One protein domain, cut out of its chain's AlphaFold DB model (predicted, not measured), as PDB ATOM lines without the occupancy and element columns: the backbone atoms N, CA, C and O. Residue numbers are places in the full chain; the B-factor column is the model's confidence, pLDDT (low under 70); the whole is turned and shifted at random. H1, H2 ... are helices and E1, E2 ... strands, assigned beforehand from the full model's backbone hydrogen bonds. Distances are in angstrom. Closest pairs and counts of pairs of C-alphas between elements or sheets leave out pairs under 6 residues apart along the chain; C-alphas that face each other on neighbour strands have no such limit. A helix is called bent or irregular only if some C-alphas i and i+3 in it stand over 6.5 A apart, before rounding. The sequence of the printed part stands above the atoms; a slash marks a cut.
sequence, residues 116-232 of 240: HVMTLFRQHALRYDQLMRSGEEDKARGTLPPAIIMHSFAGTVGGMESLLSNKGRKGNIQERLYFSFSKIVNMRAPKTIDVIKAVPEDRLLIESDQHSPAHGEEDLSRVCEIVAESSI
ATOM      1  N   HIS A 116      68.711  28.166  37.939       88.44
ATOM      2  CA  HIS A 116      69.002  28.297  39.370       88.44
ATOM      3  C   HIS A 116      68.443  29.618  39.905       88.44
ATOM      4  O   HIS A 116      67.704  29.639  40.886       88.44
ATOM      5  N   VAL A 117      68.697  30.706  39.178       81.62
ATOM      6  CA  VAL A 117      68.161  32.039  39.484       81.62
ATOM      7  C   VAL A 117      66.643  32.004  39.596       81.62
ATOM      8  O   VAL A 117      66.062  32.520  40.546       81.62
ATOM      9  N   MET A 118      65.986  31.314  38.661       85.75
ATOM     10  CA  MET A 118      64.534  31.185  38.670       85.75
ATOM     11  C   MET A 118      64.000  30.390  39.856       85.75
ATOM     12  O   MET A 118      62.873  30.618  40.295       85.75
ATOM     13  N   THR A 119      64.774  29.451  40.388       89.31
ATOM     14  CA  THR A 119      64.427  28.759  41.633       89.31
ATOM     15  C   THR A 119      64.526  29.698  42.829       89.31
ATOM     16  O   THR A 119      63.564  29.765  43.593       89.31
ATOM     17  N   LEU A 120      65.599  30.486  42.940       85.94
ATOM     18  CA  LEU A 120      65.748  31.483  44.003       85.94
ATOM     19  C   LEU A 120      64.602  32.506  43.953       85.94
ATOM     20  O   LEU A 120      63.877  32.685  44.927       85.94
ATOM     21  N   PHE A 121      64.315  33.080  42.784       86.75
ATOM     22  CA  PHE A 121      63.209  34.030  42.614       86.75
ATOM     23  C   PHE A 121      61.846  33.440  43.008       86.75
ATOM     24  O   PHE A 121      61.030  34.127  43.623       86.75
ATOM     25  N   ARG A 122      61.605  32.152  42.726       87.25
ATOM     26  CA  ARG A 122      60.393  31.451  43.178       87.25
ATOM     27  C   ARG A 122      60.337  31.292  44.697       87.25
ATOM     28  O   ARG A 122      59.263  31.451  45.266       87.25
ATOM     29  N   GLN A 123      61.456  31.014  45.362       88.88
ATOM     30  CA  GLN A 123      61.505  30.927  46.825       88.88
ATOM     31  C   GLN A 123      61.163  32.276  47.475       88.88
ATOM     32  O   GLN A 123      60.323  32.329  48.374       88.88
ATOM     33  N   HIS A 124      61.724  33.376  46.964       88.75
ATOM     34  CA  HIS A 124      61.392  34.718  47.452       88.75
ATOM     35  C   HIS A 124      59.937  35.105  47.156       88.75
ATOM     36  O   HIS A 124      59.282  35.684  48.017       88.75
ATOM     37  N   ALA A 125      59.386  34.715  46.003       88.94
ATOM     38  CA  ALA A 125      57.967  34.889  45.683       88.94
ATOM     39  C   ALA A 125      57.025  34.156  46.659       88.94
ATOM     40  O   ALA A 125      55.994  34.700  47.057       88.94
ATOM     41  N   LEU A 126      57.374  32.931  47.069       90.56
ATOM     42  CA  LEU A 126      56.609  32.182  48.072       90.56
ATOM     43  C   LEU A 126      56.678  32.858  49.447       90.56
ATOM     44  O   LEU A 126      55.653  33.001  50.113       90.56
ATOM     45  N   ARG A 127      57.867  33.324  49.847       91.06
ATOM     46  CA  ARG A 127      58.054  34.076  51.096       91.06
ATOM     47  C   ARG A 127      57.281  35.397  51.086       91.06
ATOM     48  O   ARG A 127      56.647  35.733  52.081       91.06
ATOM     49  N   TYR A 128      57.303  36.116  49.966       92.62
ATOM     50  CA  TYR A 128      56.517  37.328  49.755       92.62
ATOM     51  C   TYR A 128      55.028  37.061  49.990       92.62
ATOM     52  O   TYR A 128      54.392  37.778  50.753       92.62
ATOM     53  N   ASP A 129      54.472  36.017  49.369       91.38
ATOM     54  CA  ASP A 129      53.054  35.675  49.517       91.38
ATOM     55  C   ASP A 129      52.685  35.327  50.958       91.38
ATOM     56  O   ASP A 129      51.652  35.768  51.455       91.38
ATOM     57  N   GLN A 130      53.540  34.563  51.639       93.38
ATOM     58  CA  GLN A 130      53.338  34.222  53.042       93.38
ATOM     59  C   GLN A 130      53.268  35.481  53.917       93.38
ATOM     60  O   GLN A 130      52.344  35.602  54.717       93.38
ATOM     61  N   LEU A 131      54.206  36.416  53.731       94.94
ATOM     62  CA  LEU A 131      54.270  37.670  54.488       94.94
ATOM     63  C   LEU A 131      53.104  38.610  54.155       94.94
ATOM     64  O   LEU A 131      52.539  39.235  55.047       94.94
ATOM     65  N   MET A 132      52.682  38.670  52.889       93.31
ATOM     66  CA  MET A 132      51.485  39.428  52.509       93.31
ATOM     67  C   MET A 132      50.232  38.876  53.192       93.31
ATOM     68  O   MET A 132      49.408  39.635  53.694       93.31
ATOM     69  N   ARG A 133      50.093  37.550  53.266       93.75
ATOM     70  CA  ARG A 133      48.948  36.905  53.925       93.75
ATOM     71  C   ARG A 133      48.961  37.045  55.446       93.75
ATOM     72  O   ARG A 133      47.893  36.962  56.044       93.75
ATOM     73  N   SER A 134      50.125  37.247  56.065       95.94
ATOM     74  CA  SER A 134      50.246  37.544  57.499       95.94
ATOM     75  C   SER A 134      50.101  39.034  57.834       95.94
ATOM     76  O   SER A 134      50.164  39.387  59.008       95.94
ATOM     77  N   GLY A 135      49.878  39.905  56.840       95.44
ATOM     78  CA  GLY A 135      49.779  41.356  57.037       95.44
ATOM     79  C   GLY A 135      51.130  42.051  57.256       95.44
ATOM     80  O   GLY A 135      51.168  43.204  57.673       95.44
ATOM     81  N   GLU A 136      52.248  41.377  56.977       96.06
ATOM     82  CA  GLU A 136      53.610  41.901  57.140       96.06
ATOM     83  C   GLU A 136      54.130  42.525  55.832       96.06
ATOM     84  O   GLU A 136      55.165  42.120  55.292       96.06
ATOM     85  N   GLU A 137      53.402  43.511  55.299       93.25
ATOM     86  CA  GLU A 137      53.642  44.066  53.959       93.25
ATOM     87  C   GLU A 137      55.062  44.617  53.759       93.25
ATOM     88  O   GLU A 137      55.691  44.342  52.733       93.25
ATOM     89  N   ASP A 138      55.604  45.344  54.741       91.56
ATOM     90  CA  ASP A 138      56.956  45.912  54.659       91.56
ATOM     91  C   ASP A 138      58.017  44.815  54.523       91.56
ATOM     92  O   ASP A 138      58.914  44.892  53.677       91.56
ATOM     93  N   LYS A 139      57.871  43.730  55.294       92.50
ATOM     94  CA  LYS A 139      58.763  42.569  55.197       92.50
ATOM     95  C   LYS A 139      58.587  41.851  53.867       92.50
ATOM     96  O   LYS A 139      59.582  41.419  53.290       92.50
ATOM     97  N   ALA A 140      57.353  41.727  53.372       91.62
ATOM     98  CA  ALA A 140      57.076  41.119  52.076       91.62
ATOM     99  C   ALA A 140      57.800  41.880  50.958       91.62
ATOM    100  O   ALA A 140      58.544  41.286  50.173       91.62
ATOM    101  N   ARG A 141      57.663  43.211  50.929       88.44
ATOM    102  CA  ARG A 141      58.339  44.069  49.948       88.44
ATOM    103  C   ARG A 141      59.859  43.959  50.048       88.44
ATOM    104  O   ARG A 141      60.510  43.963  49.005       88.44
ATOM    105  N   GLY A 142      60.397  43.792  51.253       92.44
ATOM    106  CA  GLY A 142      61.825  43.619  51.523       92.44
ATOM    107  C   GLY A 142      62.384  42.213  51.288       92.44
ATOM    108  O   GLY A 142      63.526  41.969  51.647       92.44
ATOM    109  N   THR A 143      61.634  41.273  50.701       93.50
ATOM    110  CA  THR A 143      62.136  39.905  50.433       93.50
ATOM    111  C   THR A 143      63.142  39.816  49.289       93.50
ATOM    112  O   THR A 143      63.745  38.764  49.115       93.50
ATOM    113  N   LEU A 144      63.325  40.878  48.508       94.38
ATOM    114  CA  LEU A 144      64.257  40.947  47.383       94.38
ATOM    115  C   LEU A 144      65.102  42.226  47.477       94.38
ATOM    116  O   LEU A 144      64.653  43.199  48.094       94.38
ATOM    117  N   PRO A 145      66.278  42.266  46.820       95.62
ATOM    118  CA  PRO A 145      67.008  43.508  46.605       95.62
ATOM    119  C   PRO A 145      66.122  44.562  45.926       95.62
ATOM    120  O   PRO A 145      65.290  44.203  45.086       95.62
ATOM    121  N   PRO A 146      66.296  45.865  46.216       94.94
ATOM    122  CA  PRO A 146      65.462  46.917  45.645       94.94
ATOM    123  C   PRO A 146      65.497  46.955  44.111       94.94
ATOM    124  O   PRO A 146      64.467  47.225  43.493       94.94
ATOM    125  N   ALA A 147      66.649  46.635  43.518       96.00
ATOM    126  CA  ALA A 147      66.845  46.481  42.083       96.00
ATOM    127  C   ALA A 147      67.837  45.343  41.797       96.00
ATOM    128  O   ALA A 147      68.802  45.140  42.537       96.00
ATOM    129  N   ILE A 148      67.592  44.615  40.714       95.81
ATOM    130  CA  ILE A 148      68.398  43.504  40.219       95.81
ATOM    131  C   ILE A 148      68.779  43.835  38.778       95.81
ATOM    132  O   ILE A 148      67.947  43.771  37.873       95.81
ATOM    133  N   ILE A 149      70.038  44.211  38.579       96.00
ATOM    134  CA  ILE A 149      70.594  44.527  37.267       96.00
ATOM    135  C   ILE A 149      71.140  43.235  36.673       96.00
ATOM    136  O   ILE A 149      72.132  42.698  37.155       96.00
ATOM    137  N   MET A 150      70.492  42.734  35.628       94.31
ATOM    138  CA  MET A 150      70.989  41.629  34.819       94.31
ATOM    139  C   MET A 150      72.163  42.150  33.980       94.31
ATOM    140  O   MET A 150      71.951  42.740  32.917       94.31
ATOM    141  N   HIS A 151      73.380  41.979  34.496       92.00
ATOM    142  CA  HIS A 151      74.613  42.430  33.855       92.00
ATOM    143  C   HIS A 151      74.836  41.680  32.535       92.00
ATOM    144  O   HIS A 151      74.627  40.463  32.463       92.00
ATOM    145  N   SER A 152      75.223  42.416  31.491       91.31
ATOM    146  CA  SER A 152      75.510  41.940  30.138       91.31
ATOM    147  C   SER A 152      74.501  40.895  29.641       91.31
ATOM    148  O   SER A 152      74.863  39.808  29.178       91.31
ATOM    149  N   PHE A 153      73.203  41.193  29.732       92.00
ATOM    150  CA  PHE A 153      72.140  40.199  29.561       92.00
ATOM    151  C   PHE A 153      72.157  39.521  28.177       92.00
ATOM    152  O   PHE A 153      71.839  40.117  27.150       92.00
ATOM    153  N   ALA A 154      72.474  38.222  28.147       88.50
ATOM    154  CA  ALA A 154      72.610  37.427  26.918       88.50
ATOM    155  C   ALA A 154      71.420  36.477  26.638       88.50
ATOM    156  O   ALA A 154      71.561  35.478  25.919       88.50
ATOM    157  N   GLY A 155      70.256  36.746  27.239       88.69
ATOM    158  CA  GLY A 155      69.040  35.947  27.068       88.69
ATOM    159  C   GLY A 155      68.333  36.159  25.724       88.69
ATOM    160  O   GLY A 155      68.882  36.720  24.778       88.69
ATOM    161  N   THR A 156      67.101  35.662  25.622       91.44
ATOM    162  CA  THR A 156      66.207  35.870  24.467       91.44
ATOM    163  C   THR A 156      65.058  36.800  24.849       91.44
ATOM    164  O   THR A 156      64.784  36.960  26.040       91.44
ATOM    165  N   VAL A 157      64.344  37.348  23.855       92.62
ATOM    166  CA  VAL A 157      63.130  38.160  24.072       92.62
ATOM    167  C   VAL A 157      62.139  37.401  24.955       92.62
ATOM    168  O   VAL A 157      61.834  37.855  26.049       92.62
ATOM    169  N   GLY A 158      61.752  36.181  24.572       91.19
ATOM    170  CA  GLY A 158      60.815  35.380  25.370       91.19
ATOM    171  C   GLY A 158      61.324  35.040  26.779       91.19
ATOM    172  O   GLY A 158      60.537  34.947  27.718       91.19
ATOM    173  N   GLY A 159      62.642  34.885  26.965       88.81
ATOM    174  CA  GLY A 159      63.240  34.693  28.290       88.81
ATOM    175  C   GLY A 159      63.115  35.937  29.174       88.81
ATOM    176  O   GLY A 159      62.724  35.826  30.335       88.81
ATOM    177  N   MET A 160      63.396  37.115  28.616       91.44
ATOM    178  CA  MET A 160      63.215  38.407  29.284       91.44
ATOM    179  C   MET A 160      61.733  38.692  29.566       91.44
ATOM    180  O   MET A 160      61.382  39.022  30.696       91.44
ATOM    181  N   GLU A 161      60.841  38.493  28.596       91.06
ATOM    182  CA  GLU A 161      59.394  38.663  28.785       91.06
ATOM    183  C   GLU A 161      58.866  37.728  29.872       91.06
ATOM    184  O   GLU A 161      58.032  38.121  30.682       91.06
ATOM    185  N   SER A 162      59.382  36.497  29.949       87.06
ATOM    186  CA  SER A 162      59.027  35.572  31.026       87.06
ATOM    187  C   SER A 162      59.440  36.096  32.401       87.06
ATOM    188  O   SER A 162      58.743  35.815  33.374       87.06
ATOM    189  N   LEU A 163      60.539  36.845  32.513       87.31
ATOM    190  CA  LEU A 163      60.956  37.467  33.772       87.31
ATOM    191  C   LEU A 163      60.090  38.667  34.153       87.31
ATOM    192  O   LEU A 163      59.742  38.813  35.321       87.31
ATOM    193  N   LEU A 164      59.753  39.503  33.172       88.81
ATOM    194  CA  LEU A 164      58.931  40.698  33.368       88.81
ATOM    195  C   LEU A 164      57.436  40.376  33.505       88.81
ATOM    196  O   LEU A 164      56.654  41.171  34.020       88.81
ATOM    197  N   SER A 165      57.019  39.195  33.056       82.81
ATOM    198  CA  SER A 165      55.641  38.740  33.155       82.81
ATOM    199  C   SER A 165      55.262  38.411  34.596       82.81
ATOM    200  O   SER A 165      55.833  37.521  35.231       82.81
ATOM    201  N   ASN A 166      54.191  39.054  35.059       68.06
ATOM    202  CA  ASN A 166      53.535  38.731  36.321       68.06
ATOM    203  C   ASN A 166      52.379  37.720  36.161       68.06
ATOM    204  O   ASN A 166      51.544  37.593  37.052       68.06
ATOM    205  N   LYS A 167      52.262  37.021  35.017       64.12
ATOM    206  CA  LYS A 167      51.114  36.136  34.714       64.12
ATOM    207  C   LYS A 167      51.000  34.987  35.727       64.12
ATOM    208  O   LYS A 167      51.591  33.925  35.545       64.12
ATOM    209  N   GLY A 168      50.233  35.214  36.793       59.34
ATOM    210  CA  GLY A 168      49.963  34.251  37.861       59.34
ATOM    211  C   GLY A 168      51.108  34.050  38.858       59.34
ATOM    212  O   GLY A 168      51.044  33.120  39.661       59.34
ATOM    213  N   ARG A 169      52.156  34.884  38.820       64.12
ATOM    214  CA  ARG A 169      53.238  34.823  39.808       64.12
ATOM    215  C   ARG A 169      52.900  35.719  40.997       64.12
ATOM    216  O   ARG A 169      52.305  36.778  40.855       64.12
ATOM    217  N   LYS A 170      53.250  35.246  42.188       72.69
ATOM    218  CA  LYS A 170      53.194  36.027  43.427       72.69
ATOM    219  C   LYS A 170      54.524  36.770  43.568       72.69
ATOM    220  O   LYS A 170      55.554  36.225  43.182       72.69
ATOM    221  N   GLY A 171      54.517  37.988  44.101       81.44
ATOM    222  CA  GLY A 171      55.732  38.788  44.294       81.44
ATOM    223  C   GLY A 171      55.837  40.023  43.401       81.44
ATOM    224  O   GLY A 171      54.949  40.333  42.611       81.44
ATOM    225  N   ASN A 172      56.946  40.739  43.569       86.12
ATOM    226  CA  ASN A 172      57.221  42.031  42.937       86.12
ATOM    227  C   ASN A 172      58.536  42.035  42.144       86.12
ATOM    228  O   ASN A 172      59.138  43.082  41.935       86.12
ATOM    229  N   ILE A 173      59.028  40.869  41.727       89.00
ATOM    230  CA  ILE A 173      60.350  40.781  41.103       89.00
ATOM    231  C   ILE A 173      60.423  41.475  39.744       89.00
ATOM    232  O   ILE A 173      61.415  42.129  39.442       89.00
ATOM    233  N   GLN A 174      59.363  41.385  38.946       88.12
ATOM    234  CA  GLN A 174      59.252  42.037  37.645       88.12
ATOM    235  C   GLN A 174      59.435  43.557  37.733       88.12
ATOM    236  O   GLN A 174      59.947  44.175  36.809       88.12
ATOM    237  N   GLU A 175      59.075  44.155  38.872       89.69
ATOM    238  CA  GLU A 175      59.208  45.591  39.135       89.69
ATOM    239  C   GLU A 175      60.635  45.985  39.534       89.69
ATOM    240  O   GLU A 175      60.926  47.171  39.695       89.69
ATOM    241  N   ARG A 176      61.527  45.006  39.710       93.00
ATOM    242  CA  ARG A 176      62.885  45.176  40.241       93.00
ATOM    243  C   ARG A 176      63.969  44.834  39.226       93.00
ATOM    244  O   ARG A 176      65.139  45.048  39.521       93.00
ATOM    245  N   LEU A 177      63.610  44.294  38.065       94.06
ATOM    246  CA  LEU A 177      64.570  43.836  37.065       94.06
ATOM    247  C   LEU A 177      64.963  44.954  36.103       94.06
ATOM    248  O   LEU A 177      64.109  45.664  35.577       94.06
ATOM    249  N   TYR A 178      66.263  45.049  35.851       95.50
ATOM    250  CA  TYR A 178      66.873  45.919  34.852       95.50
ATOM    251  C   TYR A 178      67.805  45.082  33.981       95.50
ATOM    252  O   TYR A 178      68.361  44.089  34.449       95.50
ATOM    253  N   PHE A 179      67.996  45.474  32.726       94.12
ATOM    254  CA  PHE A 179      68.818  44.735  31.769       94.12
ATOM    255  C   PHE A 179      69.891  45.654  31.211       94.12
ATOM    256  O   PHE A 179      69.571  46.672  30.601       94.12
ATOM    257  N   SER A 180      71.151  45.294  31.443       92.88
ATOM    258  CA  SER A 180      72.296  46.038  30.935       92.88
ATOM    259  C   SER A 180      72.919  45.325  29.743       92.88
ATOM    260  O   SER A 180      72.881  44.092  29.656       92.88
ATOM    261  N   PHE A 181      73.468  46.106  28.817       91.50
ATOM    262  CA  PHE A 181      74.086  45.604  27.598       91.50
ATOM    263  C   PHE A 181      75.469  46.218  27.407       91.50
ATOM    264  O   PHE A 181      75.647  47.427  27.557       91.50
ATOM    265  N   SER A 182      76.424  45.376  27.013       89.19
ATOM    266  CA  SER A 182      77.803  45.742  26.714       89.19
ATOM    267  C   SER A 182      78.195  45.365  25.287       89.19
ATOM    268  O   SER A 182      77.657  44.427  24.682       89.19
ATOM    269  N   LYS A 183      79.181  46.075  24.726       85.06
ATOM    270  CA  LYS A 183      79.736  45.735  23.407       85.06
ATOM    271  C   LYS A 183      80.380  44.352  23.436       85.06
ATOM    272  O   LYS A 183      80.131  43.539  22.545       85.06
ATOM    273  N   ILE A 184      81.195  44.093  24.458       80.31
ATOM    274  CA  ILE A 184      82.037  42.898  24.536       80.31
ATOM    275  C   ILE A 184      81.189  41.635  24.574       80.31
ATOM    276  O   ILE A 184      81.519  40.683  23.864       80.31
ATOM    277  N   VAL A 185      80.120  41.616  25.368       78.81
ATOM    278  CA  VAL A 185      79.301  40.416  25.553       78.81
ATOM    279  C   VAL A 185      78.169  40.359  24.538       78.81
ATOM    280  O   VAL A 185      77.981  39.335  23.876       78.81
ATOM    281  N   ASN A 186      77.414  41.447  24.384       83.31
ATOM    282  CA  ASN A 186      76.115  41.384  23.720       83.31
ATOM    283  C   ASN A 186      76.193  41.677  22.215       83.31
ATOM    284  O   ASN A 186      75.439  41.078  21.444       83.31
ATOM    285  N   MET A 187      77.143  42.501  21.760       79.12
ATOM    286  CA  MET A 187      77.219  42.924  20.347       79.12
ATOM    287  C   MET A 187      77.952  41.934  19.435       79.12
ATOM    288  O   MET A 187      78.308  42.257  18.305       79.12
ATOM    289  N   ARG A 188      78.134  40.693  19.900       72.31
ATOM    290  CA  ARG A 188      78.614  39.568  19.084       72.31
ATOM    291  C   ARG A 188      77.483  38.797  18.398       72.31
ATOM    292  O   ARG A 188      77.757  37.989  17.515       72.31
ATOM    293  N   ALA A 189      76.232  38.996  18.819       75.44
ATOM    294  CA  ALA A 189      75.090  38.214  18.355       75.44
ATOM    295  C   ALA A 189      73.973  39.125  17.809       75.44
ATOM    296  O   ALA A 189      73.455  39.944  18.567       75.44
ATOM    297  N   PRO A 190      73.520  38.952  16.549       76.75
ATOM    298  CA  PRO A 190      72.471  39.796  15.959       76.75
ATOM    299  C   PRO A 190      71.167  39.825  16.768       76.75
ATOM    300  O   PRO A 190      70.545  40.872  16.905       76.75
ATOM    301  N   LYS A 191      70.805  38.690  17.387       81.31
ATOM    302  CA  LYS A 191      69.602  38.534  18.228       81.31
ATOM    303  C   LYS A 191      69.529  39.503  19.413       81.31
ATOM    304  O   LYS A 191      68.455  39.708  19.963       81.31
ATOM    305  N   THR A 192      70.661  40.061  19.846       85.25
ATOM    306  CA  THR A 192      70.708  41.032  20.944       85.25
ATOM    307  C   THR A 192      69.899  42.280  20.606       85.25
ATOM    308  O   THR A 192      69.254  42.836  21.487       85.25
ATOM    309  N   ILE A 193      69.883  42.689  19.334       88.62
ATOM    310  CA  ILE A 193      69.127  43.861  18.876       88.62
ATOM    311  C   ILE A 193      67.628  43.666  19.133       88.62
ATOM    312  O   ILE A 193      66.965  44.580  19.617       88.62
ATOM    313  N   ASP A 194      67.098  42.468  18.879       91.00
ATOM    314  CA  ASP A 194      65.685  42.162  19.132       91.00
ATOM    315  C   ASP A 194      65.358  42.211  20.629       91.00
ATOM    316  O   ASP A 194      64.298  42.693  21.019       91.00
ATOM    317  N   VAL A 195      66.289  41.763  21.478       91.56
ATOM    318  CA  VAL A 195      66.149  41.872  22.938       91.56
ATOM    319  C   VAL A 195      66.142  43.335  23.367       91.56
ATOM    320  O   VAL A 195      65.237  43.733  24.089       91.56
ATOM    321  N   ILE A 196      67.087  44.147  22.886       91.19
ATOM    322  CA  ILE A 196      67.165  45.584  23.193       91.19
ATOM    323  C   ILE A 196      65.861  46.297  22.829       91.19
ATOM    324  O   ILE A 196      65.350  47.071  23.632       91.19
ATOM    325  N   LYS A 197      65.291  46.004  21.654       90.94
ATOM    326  CA  LYS A 197      64.009  46.579  21.214       90.94
ATOM    327  C   LYS A 197      62.830  46.189  22.108       90.94
ATOM    328  O   LYS A 197      61.868  46.947  22.191       90.94
ATOM    329  N   ALA A 198      62.881  45.012  22.726       91.94
ATOM    330  CA  ALA A 198      61.805  44.487  23.561       91.94
ATOM    331  C   ALA A 198      61.899  44.919  25.037       91.94
ATOM    332  O   ALA A 198      60.897  44.850  25.750       91.94
ATOM    333  N   VAL A 199      63.075  45.344  25.517       91.81
ATOM    334  CA  VAL A 199      63.248  45.818  26.899       91.81
ATOM    335  C   VAL A 199      62.522  47.160  27.081       91.81
ATOM    336  O   VAL A 199      62.738  48.075  26.286       91.81
ATOM    337  N   PRO A 200      61.694  47.327  28.134       90.62
ATOM    338  CA  PRO A 200      61.101  48.623  28.458       90.62
ATOM    339  C   PRO A 200      62.165  49.707  28.686       90.62
ATOM    340  O   PRO A 200      63.178  49.462  29.341       90.62
ATOM    341  N   GLU A 201      61.932  50.918  28.174       87.44
ATOM    342  CA  GLU A 201      62.910  52.021  28.195       87.44
ATOM    343  C   GLU A 201      63.357  52.396  29.618       87.44
ATOM    344  O   GLU A 201      64.532  52.665  29.848       87.44
ATOM    345  N   ASP A 202      62.456  52.317  30.601       88.38
ATOM    346  CA  ASP A 202      62.733  52.568  32.022       88.38
ATOM    347  C   ASP A 202      63.520  51.438  32.714       88.38
ATOM    348  O   ASP A 202      63.863  51.552  33.894       88.38
ATOM    349  N   ARG A 203      63.801  50.339  32.001       91.88
ATOM    350  CA  ARG A 203      64.490  49.132  32.495       91.88
ATOM    351  C   ARG A 203      65.787  48.820  31.757       91.88
ATOM    352  O   ARG A 203      66.493  47.888  32.155       91.88
ATOM    353  N   LEU A 204      66.104  49.573  30.709       92.38
ATOM    354  CA  LEU A 204      67.312  49.402  29.913       92.38
ATOM    355  C   LEU A 204      68.486  50.165  30.533       92.38
ATOM    356  O   LEU A 204      68.372  51.336  30.884       92.38
ATOM    357  N   LEU A 205      69.634  49.499  30.632       92.38
ATOM    358  CA  LEU A 205      70.900  50.067  31.083       92.38
ATOM    359  C   LEU A 205      72.001  49.829  30.038       92.38
ATOM    360  O   LEU A 205      71.900  48.946  29.183       92.38
ATOM    361  N   ILE A 206      73.057  50.639  30.107       89.44
ATOM    362  CA  ILE A 206      74.222  50.577  29.218       89.44
ATOM    363  C   ILE A 206      75.479  50.427  30.069       89.44
ATOM    364  O   ILE A 206      75.635  51.114  31.081       89.44
ATOM    365  N   GLU A 207      76.402  49.574  29.631       89.88
ATOM    366  CA  GLU A 207      77.698  49.385  30.279       89.88
ATOM    367  C   GLU A 207      78.808  49.052  29.273       89.88
ATOM    368  O   GLU A 207      78.550  48.712  28.120       89.88
ATOM    369  N   SER A 208      80.069  49.158  29.699       85.75
ATOM    370  CA  SER A 208      81.218  48.782  28.864       85.75
ATOM    371  C   SER A 208      81.595  47.308  29.002       85.75
ATOM    372  O   SER A 208      82.051  46.705  28.034       85.75
ATOM    373  N   ASP A 209      81.436  46.757  30.210       86.81
ATOM    374  CA  ASP A 209      81.998  45.471  30.648       86.81
ATOM    375  C   ASP A 209      83.515  45.329  30.382       86.81
ATOM    376  O   ASP A 209      84.069  44.263  30.117       86.81
ATOM    377  N   GLN A 210      84.224  46.457  30.406       82.62
ATOM    378  CA  GLN A 210      85.658  46.499  30.146       82.62
ATOM    379  C   GLN A 210      86.466  46.266  31.426       82.62
ATOM    380  O   GLN A 210      86.298  46.958  32.428       82.62
ATOM    381  N   HIS A 211      87.443  45.359  31.359       78.38
ATOM    382  CA  HIS A 211      88.433  45.153  32.426       78.38
ATOM    383  C   HIS A 211      89.593  46.170  32.376       78.38
ATOM    384  O   HIS A 211      90.410  46.229  33.296       78.38
ATOM    385  N   SER A 212      89.681  46.956  31.296       77.50
ATOM    386  CA  SER A 212      90.714  47.964  31.042       77.50
ATOM    387  C   SER A 212      90.076  49.286  30.603       77.50
ATOM    388  O   SER A 212      89.115  49.273  29.835       77.50
ATOM    389  N   PRO A 213      90.611  50.451  31.012       75.38
ATOM    390  CA  PRO A 213      90.063  51.737  30.586       75.38
ATOM    391  C   PRO A 213      90.280  52.034  29.094       75.38
ATOM    392  O   PRO A 213      89.627  52.933  28.574       75.38
ATOM    393  N   ALA A 214      91.167  51.302  28.407       83.75
ATOM    394  CA  ALA A 214      91.632  51.624  27.054       83.75
ATOM    395  C   ALA A 214      90.510  51.781  26.013       83.75
ATOM    396  O   ALA A 214      90.627  52.616  25.123       83.75
ATOM    397  N   HIS A 215      89.426  51.015  26.148       82.88
ATOM    398  CA  HIS A 215      88.305  51.008  25.199       82.88
ATOM    399  C   HIS A 215      86.965  51.378  25.847       82.88
ATOM    400  O   HIS A 215      85.921  51.265  25.214       82.88
ATOM    401  N   GLY A 216      86.968  51.817  27.111       82.50
ATOM    402  CA  GLY A 216      85.730  52.032  27.866       82.50
ATOM    403  C   GLY A 216      84.801  53.065  27.224       82.50
ATOM    404  O   GLY A 216      83.612  52.806  27.074       82.50
ATOM    405  N   GLU A 217      85.338  54.217  26.823       83.88
ATOM    406  CA  GLU A 217      84.554  55.309  26.225       83.88
ATOM    407  C   GLU A 217      84.058  54.977  24.812       83.88
ATOM    408  O   GLU A 217      82.896  55.235  24.488       83.88
ATOM    409  N   GLU A 218      84.915  54.360  23.995       87.00
ATOM    410  CA  GLU A 218      84.562  53.892  22.652       87.00
ATOM    411  C   GLU A 218      83.420  52.871  22.717       87.00
ATOM    412  O   GLU A 218      82.420  52.988  22.007       87.00
ATOM    413  N   ASP A 219      83.528  51.893  23.616       87.94
ATOM    414  CA  ASP A 219      82.538  50.834  23.755       87.94
ATOM    415  C   ASP A 219      81.206  51.353  24.293       87.94
ATOM    416  O   ASP A 219      80.156  50.965  23.781       87.94
ATOM    417  N   LEU A 220      81.233  52.264  25.270       87.06
ATOM    418  CA  LEU A 220      80.022  52.915  25.774       87.06
ATOM    419  C   LEU A 220      79.332  53.721  24.677       87.06
ATOM    420  O   LEU A 220      78.123  53.594  24.500       87.06
ATOM    421  N   SER A 221      80.096  54.502  23.909       86.38
ATOM    422  CA  SER A 221      79.561  55.268  22.778       86.38
ATOM    423  C   SER A 221      78.896  54.341  21.765       86.38
ATOM    424  O   SER A 221      77.764  54.586  21.350       86.38
ATOM    425  N   ARG A 222      79.544  53.215  21.444       86.75
ATOM    426  CA  ARG A 222      79.002  52.254  20.484       86.75
ATOM    427  C   ARG A 222      77.715  51.589  20.966       86.75
ATOM    428  O   ARG A 222      76.799  51.397  20.171       86.75
ATOM    429  N   VAL A 223      77.624  51.220  22.245       87.44
ATOM    430  CA  VAL A 223      76.381  50.650  22.791       87.44
ATOM    431  C   VAL A 223      75.266  51.697  22.800       87.44
ATOM    432  O   VAL A 223      74.146  51.375  22.410       87.44
ATOM    433  N   CYS A 224      75.565  52.948  23.166       87.44
ATOM    434  CA  CYS A 224      74.606  54.053  23.103       87.44
ATOM    435  C   CYS A 224      74.024  54.238  21.696       87.44
ATOM    436  O   CYS A 224      72.809  54.363  21.563       87.44
ATOM    437  N   GLU A 225      74.862  54.216  20.656       87.50
ATOM    438  CA  GLU A 225      74.412  54.285  19.260       87.50
ATOM    439  C   GLU A 225      73.457  53.140  18.917       87.50
ATOM    440  O   GLU A 225      72.356  53.382  18.432       87.50
ATOM    441  N   ILE A 226      73.836  51.897  19.233       85.69
ATOM    442  CA  ILE A 226      73.024  50.711  18.926       85.69
ATOM    443  C   ILE A 226      71.667  50.768  19.635       85.69
ATOM    444  O   ILE A 226      70.639  50.443  19.033       85.69
ATOM    445  N   VAL A 227      71.647  51.175  20.907       86.00
ATOM    446  CA  VAL A 227      70.405  51.341  21.671       86.00
ATOM    447  C   VAL A 227      69.545  52.433  21.042       86.00
ATOM    448  O   VAL A 227      68.374  52.185  20.763       86.00
ATOM    449  N   ALA A 228      70.119  53.600  20.735       85.50
ATOM    450  CA  ALA A 228      69.391  54.707  20.118       85.50
ATOM    451  C   ALA A 228      68.797  54.321  18.752       85.50
ATOM    452  O   ALA A 228      67.608  54.539  18.509       85.50
ATOM    453  N   GLU A 229      69.586  53.688  17.882       84.25
ATOM    454  CA  GLU A 229      69.138  53.170  16.586       84.25
ATOM    455  C   GLU A 229      68.002  52.153  16.754       84.25
ATOM    456  O   GLU A 229      67.007  52.189  16.028       84.25
ATOM    457  N   SER A 230      68.107  51.269  17.747       79.56
ATOM    458  CA  SER A 230      67.093  50.251  18.030       79.56
ATOM    459  C   SER A 230      65.781  50.860  18.532       79.56
ATOM    460  O   SER A 230      64.711  50.429  18.099       79.56
ATOM    461  N   SER A 231      65.848  51.892  19.378       68.31
ATOM    462  CA  SER A 231      64.681  52.599  19.920       68.31
ATOM    463  C   SER A 231      63.949  53.450  18.875       68.31
ATOM    464  O   SER A 231      62.725  53.562  18.932       68.31
ATOM    465  N   ILE A 232      64.656  54.009  17.884       58.12
ATOM    466  CA  ILE A 232      64.040  54.766  16.774       58.12
ATOM    467  C   ILE A 232      63.094  53.873  15.956       58.12
ATOM    468  O   ILE A 232      61.999  54.300  15.595       58.12
TER     469      ILE A 232
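What this domain is: This is residues 116 to 232 of the 240 residues of the protein "TatDrelated DNase, putative" of Acanthamoeba castellanii str. Neff (UniProt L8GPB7). A small sheet of three short parallel strands, in the order E1, E2, E3, has helices H5 and H6 over one face, in two layers, while H1 and H2 pack together at one end of the elongated model. The printed part has 117 residues, with named elements in the order H1 H2 E1 H3 E2 H4 H5 E3 H6, and is mostly helix. It is only just loose, close to compact, with a radius of gyration of the C-alphas of 16.6 A and spans of 52 by 28 by 25 A.

How they stand to each other: Inner strand E2, residues 177 to 181, has staggered pairing, with parallel neighbours E1, residues 148 to 150, and E3, residues 204 to 206. N 178 and O 148, 2.9 A, and N 205 and O 179, 2.8 A, are within hydrogen-bond range. H5, residues 191 to 198, touches H6, residues 213 to 232, at a steep tilt of 59 degrees, the same way; the closest C-alphas, Lys 197 and Ser 230, are 5.8 A apart. H3, residues 157 to 164, only grazes the sheet; it touches H5, the closest C-alphas being Val 157 and Val 195, 4.9 A. H4, residues 183 to 186, touches H6, the closest C-alphas being Lys 183 and Asp 219, 5.8 A. E1, H3, E2 and E2, H4, H5, E3 are strand-helix-strand units, parallel neighbour strands with helices between, with right-handed crossovers. H1, residues 116 to 133, touches H2, residues 137 to 141, the closest C-alphas being Tyr 128 and Ala 140, 4.5 A; neither is on the sheet. Every O i to N i+4 pair is within hydrogen-bond range in H1, H2, H3 and H5, and 14 of 16 in H6; H4 is too short for one, and its one O i to N i+3 pair is not within range.

Where its parts are: H1 begins at C-alpha 116 (69.002, 28.297, 39.370) and is 26.2 A long. H6, 29.6 A, ends at C-alpha 232 (64.040, 54.766, 16.774) and is irregular, with C-alphas 214 and 217 8.0 A apart. E2 is 13.5 A long.

The domain as a whole: The two C-alphas farthest apart, Ser 134 and Ala 214, are 53.3 A apart. The printed part has no cut, and the link from H3 to E2, 12 residues, is long. Confidence is under 70 at residues 166 to 169 and 231 to 232.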